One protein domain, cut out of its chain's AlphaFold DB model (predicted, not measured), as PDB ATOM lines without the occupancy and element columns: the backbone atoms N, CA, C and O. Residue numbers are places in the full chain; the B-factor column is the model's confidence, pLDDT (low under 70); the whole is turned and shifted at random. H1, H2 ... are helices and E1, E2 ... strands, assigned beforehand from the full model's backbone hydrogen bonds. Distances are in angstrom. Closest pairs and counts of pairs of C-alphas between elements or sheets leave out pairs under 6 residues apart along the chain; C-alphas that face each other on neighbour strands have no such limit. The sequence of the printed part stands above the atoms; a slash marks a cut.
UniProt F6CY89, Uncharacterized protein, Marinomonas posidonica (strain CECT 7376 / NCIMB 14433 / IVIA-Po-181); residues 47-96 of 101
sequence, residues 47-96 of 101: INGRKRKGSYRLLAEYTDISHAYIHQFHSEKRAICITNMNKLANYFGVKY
ATOM      1  N   ILE A  47      17.551  21.216  29.560       81.38
ATOM      2  CA  ILE A  47      17.107  22.577  29.251       81.38
ATOM      3  C   ILE A  47      15.664  22.699  29.743       81.38
ATOM      4  O   ILE A  47      14.800  21.921  29.331       81.38
ATOM      5  N   ASN A  48      15.401  23.654  30.639       81.38
ATOM      6  CA  ASN A  48      14.093  23.858  31.281       81.38
ATOM      7  C   ASN A  48      13.533  22.569  31.912       81.38
ATOM      8  O   ASN A  48      12.389  22.185  31.676       81.38
ATOM      9  N   GLY A  49      14.382  21.843  32.647       85.38
ATOM     10  CA  GLY A  49      14.011  20.596  33.326       85.38
ATOM     11  C   GLY A  49      13.801  19.387  32.407       85.38
ATOM     12  O   GLY A  49      13.500  18.303  32.896       85.38
ATOM     13  N   ARG A  50      13.979  19.524  31.084       87.19
ATOM     14  CA  ARG A  50      13.849  18.418  30.124       87.19
ATOM     15  C   ARG A  50      15.180  18.110  29.457       87.19
ATOM     16  O   ARG A  50      15.861  19.013  28.979       87.19
ATOM     17  N   LYS A  51      15.530  16.827  29.356       89.06
ATOM     18  CA  LYS A  51      16.678  16.388  28.555       89.06
ATOM     19  C   LYS A  51      16.379  16.644  27.078       89.06
ATOM     20  O   LYS A  51      15.430  16.086  26.532       89.06
ATOM     21  N   ARG A  52      17.176  17.494  26.437       90.69
ATOM     22  CA  ARG A  52      17.103  17.783  25.003       90.69
ATOM     23  C   ARG A  52      18.417  17.398  24.334       90.69
ATOM     24  O   ARG A  52      19.494  17.661  24.869       90.69
ATOM     25  N   LYS A  53      18.312  16.773  23.162       92.94
ATOM     26  CA  LYS A  53      19.457  16.495  22.291       92.94
ATOM     27  C   LYS A  53      19.883  17.787  21.593       92.94
ATOM     28  O   LYS A  53      19.021  18.564  21.174       92.94
ATOM     29  N   GLY A  54      21.188  18.009  21.463       94.06
ATOM     30  CA  GLY A  54      21.697  19.089  20.627       94.06
ATOM     31  C   GLY A  54      21.227  18.921  19.181       94.06
ATOM     32  O   GLY A  54      21.119  17.815  18.659       94.06
ATOM     33  N   SER A  55      20.891  20.028  18.533       94.75
ATOM     34  CA  SER A  55      20.433  20.039  17.143       94.75
ATOM     35  C   SER A  55      20.775  21.374  16.499       94.75
ATOM     36  O   SER A  55      20.896  22.378  17.198       94.75
ATOM     37  N   TYR A  56      20.868  21.426  15.172       95.88
ATOM     38  CA  TYR A  56      21.101  22.693  14.471       95.88
ATOM     39  C   TYR A  56      20.025  23.737  14.774       95.88
ATOM     40  O   TYR A  56      20.329  24.919  14.850       95.88
ATOM     41  N   ARG A  57      18.774  23.310  14.998       95.19
ATOM     42  CA  ARG A  57      17.680  24.219  15.359       95.19
ATOM     43  C   ARG A  57      17.917  24.857  16.724       95.19
ATOM     44  O   ARG A  57      17.764  26.060  16.867       95.19
ATOM     45  N   LEU A  58      18.337  24.059  17.699       94.62
ATOM     46  CA  LEU A  58      18.660  24.569  19.027       94.62
ATOM     47  C   LEU A  58      19.886  25.493  18.994       94.62
ATOM     48  O   LEU A  58      19.901  26.522  19.657       94.62
ATOM     49  N   LEU A  59      20.902  25.150  18.197       95.56
ATOM     50  CA  LEU A  59      22.074  26.007  18.028       95.56
ATOM     51  C   LEU A  59      21.711  27.335  17.347       95.56
ATOM     52  O   LEU A  59      22.219  28.379  17.747       95.56
ATOM     53  N   ALA A  60      20.804  27.310  16.367       96.94
ATOM     54  CA  ALA A  60      20.276  28.506  15.715       96.94
ATOM     55  C   ALA A  60      19.598  29.450  16.717       96.94
ATOM     56  O   ALA A  60      19.877  30.645  16.713       96.94
ATOM     57  N   GLU A  61      18.775  28.908  17.622       94.88
ATOM     58  CA  GLU A  61      18.113  29.675  18.688       94.88
ATOM     59  C   GLU A  61      19.120  30.347  19.639       94.88
ATOM     60  O   GLU A  61      18.872  31.451  20.113       94.88
ATOM     61  N   TYR A  62      20.268  29.714  19.899       94.62
ATOM     62  CA  TYR A  62      21.293  30.258  20.798       94.62
ATOM     63  C   TYR A  62      22.271  31.232  20.149       94.62
ATOM     64  O   TYR A  62      22.862  32.053  20.846       94.62
ATOM     65  N   THR A  63      22.479  31.121  18.841       95.69
ATOM     66  CA  THR A  63      23.515  31.879  18.125       95.69
ATOM     67  C   THR A  63      22.944  32.969  17.230       95.69
ATOM     68  O   THR A  63      23.711  33.784  16.719       95.69
ATOM     69  N   ASP A  64      21.621  32.999  17.030       95.62
ATOM     70  CA  ASP A  64      20.963  33.882  16.063       95.62
ATOM     71  C   ASP A  64      21.568  33.723  14.649       95.62
ATOM     72  O   ASP A  64      21.818  34.676  13.907       95.62
ATOM     73  N   ILE A  65      21.889  32.480  14.288       96.50
ATOM     74  CA  ILE A  65      22.297  32.077  12.940       96.50
ATOM     75  C   ILE A  65      21.198  31.175  12.411       96.50
ATOM     76  O   ILE A  65      20.709  30.302  13.123       96.50
ATOM     77  N   SER A  66      20.805  31.349  11.150       95.62
ATOM     78  CA  SER A  66      19.767  30.491  10.585       95.62
ATOM     79  C   SER A  66      20.196  29.018  10.610       95.62
ATOM     80  O   SER A  66      21.349  28.669  10.345       95.62
ATOM     81  N   HIS A  67      19.232  28.133  10.866       95.50
ATOM     82  CA  HIS A  67      19.434  26.686  10.782       95.50
ATOM     83  C   HIS A  67      20.082  26.270   9.451       95.50
ATOM     84  O   HIS A  67      20.973  25.424   9.430       95.50
ATOM     85  N   ALA A  68      19.640  26.877   8.343       94.50
ATOM     86  CA  ALA A  68      20.158  26.584   7.012       94.50
ATOM     87  C   ALA A  68      21.652  26.913   6.894       94.50
ATOM     88  O   ALA A  68      22.404  26.096   6.370       94.50
ATOM     89  N   TYR A  69      22.101  28.047   7.441       95.62
ATOM     90  CA  TYR A  69      23.520  28.405   7.425       95.62
ATOM     91  C   TYR A  69      24.361  27.487   8.309       95.62
ATOM     92  O   TYR A  69      25.442  27.084   7.892       95.62
ATOM     93  N   ILE A  70      23.865  27.099   9.487       96.94
ATOM     94  CA  ILE A  70      24.563  26.132  10.349       96.94
ATOM     95  C   ILE A  70      24.707  24.782   9.635       96.94
ATOM     96  O   ILE A  70      25.776  24.177   9.683       96.94
ATOM     97  N   HIS A  71      23.659  24.325   8.945       96.00
ATOM     98  CA  HIS A  71      23.694  23.088   8.165       96.00
ATOM     99  C   HIS A  71      24.682  23.169   6.994       96.00
ATOM    100  O   HIS A  71      25.532  22.294   6.846       96.00
ATOM    101  N   GLN A  72      24.598  24.222   6.177       96.19
ATOM    102  CA  GLN A  72      25.499  24.440   5.040       96.19
ATOM    103  C   GLN A  72      26.955  24.545   5.478       96.19
ATOM    104  O   GLN A  72      27.836  23.987   4.824       96.19
ATOM    105  N   PHE A  73      27.193  25.229   6.597       97.12
ATOM    106  CA  PHE A  73      28.490  25.243   7.235       97.12
ATOM    107  C   PHE A  73      28.865  23.809   7.587       97.12
ATOM    108  O   PHE A  73      29.645  23.200   6.872       97.12
ATOM    109  N   HIS A  74      28.260  23.210   8.606       97.00
ATOM    110  CA  HIS A  74      28.727  21.956   9.189       97.00
ATOM    111  C   HIS A  74      28.690  20.745   8.238       97.00
ATOM    112  O   HIS A  74      29.696  20.051   8.097       97.00
ATOM    113  N   SER A  75      27.559  20.494   7.576       93.94
ATOM    114  CA  SER A  75      27.328  19.276   6.789       93.94
ATOM    115  C   SER A  75      27.801  19.386   5.342       93.94
ATOM    116  O   SER A  75      28.341  18.421   4.811       93.94
ATOM    117  N   GLU A  76      27.639  20.547   4.704       95.69
ATOM    118  CA  GLU A  76      28.059  20.747   3.304       95.69
ATOM    119  C   GLU A  76      29.479  21.310   3.175       95.69
ATOM    120  O   GLU A  76      29.956  21.531   2.064       95.69
ATOM    121  N   LYS A  77      30.159  21.549   4.302       93.75
ATOM    122  CA  LYS A  77      31.514  22.109   4.355       93.75
ATOM    123  C   LYS A  77      31.671  23.444   3.618       93.75
ATOM    124  O   LYS A  77      32.755  23.765   3.146       93.75
ATOM    125  N   ARG A  78      30.604  24.249   3.549       95.00
ATOM    126  CA  ARG A  78      30.664  25.593   2.961       95.00
ATOM    127  C   ARG A  78      31.229  26.583   3.969       95.00
ATOM    128  O   ARG A  78      30.930  26.478   5.158       95.00
ATOM    129  N   ALA A  79      32.018  27.539   3.493       90.62
ATOM    130  CA  ALA A  79      32.429  28.681   4.297       90.62
ATOM    131  C   ALA A  79      31.215  29.576   4.595       90.62
ATOM    132  O   ALA A  79      30.290  29.690   3.785       90.62
ATOM    133  N   ILE A  80      31.222  30.227   5.756       92.44
ATOM    134  CA  ILE A  80      30.240  31.251   6.132       92.44
ATOM    135  C   ILE A  80      30.962  32.555   6.451       92.44
ATOM    136  O   ILE A  80      32.165  32.573   6.686       92.44
ATOM    137  N   CYS A  81      30.235  33.672   6.462       92.94
ATOM    138  CA  CYS A  81      30.851  34.957   6.765       92.94
ATOM    139  C   CYS A  81      31.439  34.989   8.188       92.94
ATOM    140  O   CYS A  81      30.920  34.358   9.115       92.94
ATOM    141  N   ILE A  82      32.491  35.793   8.368       92.06
ATOM    142  CA  ILE A  82      33.185  35.956   9.654       92.06
ATOM    143  C   ILE A  82      32.235  36.364  10.786       92.06
ATOM    144  O   ILE A  82      32.381  35.901  11.907       92.06
ATOM    145  N   THR A  83      31.183  37.137  10.499       94.94
ATOM    146  CA  THR A  83      30.161  37.508  11.488       94.94
ATOM    147  C   THR A  83      29.462  36.288  12.094       94.94
ATOM    148  O   THR A  83      29.258  36.235  13.306       94.94
ATOM    149  N   ASN A  84      29.124  35.286  11.279       95.44
ATOM    150  CA  ASN A  84      28.508  34.056  11.772       95.44
ATOM    151  C   ASN A  84      29.533  33.164  12.483       95.44
ATOM    152  O   ASN A  84      29.202  32.557  13.501       95.44
ATOM    153  N   MET A  85      30.785  33.136  12.014       95.38
ATOM    154  CA  MET A  85      31.867  32.456  12.737       95.38
ATOM    155  C   MET A  85      32.087  33.067  14.127       95.38
ATOM    156  O   MET A  85      32.235  32.323  15.090       95.38
ATOM    157  N   ASN A  86      31.993  34.392  14.273       95.94
ATOM    158  CA  ASN A  86      32.110  35.084  15.564       95.94
ATOM    159  C   ASN A  86      30.996  34.699  16.527       95.94
ATOM    160  O   ASN A  86      31.249  34.451  17.703       95.94
ATOM    161  N   LYS A  87      29.760  34.630  16.025       97.50
ATOM    162  CA  LYS A  87      28.599  34.191  16.805       97.50
ATOM    163  C   LYS A  87      28.790  32.759  17.325       97.50
ATOM    164  O   LYS A  87      28.566  32.511  18.509       97.50
ATOM    165  N   LEU A  88      29.261  31.838  16.478       97.25
ATOM    166  CA  LEU A  88      29.573  30.461  16.885       97.25
ATOM    167  C   LEU A  88      30.739  30.404  17.877       97.25
ATOM    168  O   LEU A  88      30.632  29.734  18.901       97.25
ATOM    169  N   ALA A  89      31.827  31.123  17.601       96.88
ATOM    170  CA  ALA A  89      33.009  31.156  18.453       96.88
ATOM    171  C   ALA A  89      32.671  31.668  19.856       96.88
ATOM    172  O   ALA A  89      33.037  31.036  20.842       96.88
ATOM    173  N   ASN A  90      31.886  32.745  19.951       97.06
ATOM    174  CA  ASN A  90      31.414  33.274  21.226       97.06
ATOM    175  C   ASN A  90      30.549  32.257  21.987       97.06
ATOM    176  O   ASN A  90      30.742  32.053  23.182       97.06
ATOM    177  N   TYR A  91      29.629  31.576  21.297       96.88
ATOM    178  CA  TYR A  91      28.781  30.557  21.920       96.88
ATOM    179  C   TYR A  91      29.583  29.361  22.457       96.88
ATOM    180  O   TYR A  91      29.299  28.863  23.546       96.88
ATOM    181  N   PHE A  92      30.587  28.902  21.707       96.19
ATOM    182  CA  PHE A  92      31.421  27.762  22.093       96.19
ATOM    183  C   PHE A  92      32.616  28.129  22.979       96.19
ATOM    184  O   PHE A  92      33.288  27.228  23.474       96.19
ATOM    185  N   GLY A  93      32.880  29.419  23.193       95.44
ATOM    186  CA  GLY A  93      34.053  29.889  23.926       95.44
ATOM    187  C   GLY A  93      35.375  29.691  23.178       95.44
ATOM    188  O   GLY A  93      36.413  29.599  23.824       95.44
ATOM    189  N   VAL A  94      35.342  29.623  21.843       95.75
ATOM    190  CA  VAL A  94      36.528  29.454  20.987       95.75
ATOM    191  C   VAL A  94      37.236  30.800  20.827       95.75
ATOM    192  O   VAL A  94      36.690  31.743  20.252       95.75
ATOM    193  N   LYS A  95      38.470  30.891  21.318       95.19
ATOM    194  CA  LYS A  95      39.369  32.036  21.160       95.19
ATOM    195  C   LYS A  95      40.208  31.847  19.912       95.19
ATOM    196  O   LYS A  95      40.888  30.839  19.756       95.19
ATOM    197  N   TYR A  96      40.221  32.833  19.030       93.62
ATOM    198  CA  TYR A  96      40.961  32.711  17.784       93.62
ATOM    199  C   TYR A  96      41.575  34.044  17.357       93.62
ATOM    200  O   TYR A  96      41.165  35.108  17.822       93.62
TER     201      TYR A  96
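AT A GLANCE: This is residues 47 to 96 of the 101 residues of an uncharacterized protein of Marinomonas posidonica (strain CECT 7376 / NCIMB 14433 / IVIA-Po-181) (UniProt F6CY89). What shape is this? A free arm, residues 47 to 54 with strand E1, sticks out from a small body of three short helices, where H1 packs on both H2 and H3. What else describes it? The 50 printed residues are mostly helix, in the order E1, H1, H2, H3. They are only just compact, close to loose: radius of gyration of the C-alphas 11.6 A, spans 35 by 24 by 14 A.

HOW THE PARTS SIT: Where is E1? E1, residues 50 to 53, pairs with no named strand and is apart from H1, residues 56 to 63, H2, residues 67 to 74, and H3, residues 82 to 92. How do the helices meet? H1 touches H2, about perpendicular at 81 degrees; their closest C-alphas, of Ala 60 and His 67, are 5.3 A apart. H1 touches H3, about perpendicular at 86 degrees; their closest C-alphas, of Thr 63 and Lys 87, are 5.7 A apart. H2 and H3 are near each other. In H1, H2 and H3 every O i to N i+4 pair is within hydrogen-bond range.

IN THESE COORDINATES: Where does E1 begin? C-alpha 50 is at (13.849, 18.418, 30.124). Where does H3 end? It runs 15.0 A to C-alpha 92 at (31.421, 27.762, 22.093).

THE WHOLE: How far does it reach? The C-alphas farthest apart, of Gly 49 and Ala 79, are 35.3 A apart. Is anything cut or uncertain? The printed part has no cut and no long link, and no printed residue is under 70 in pLDDT.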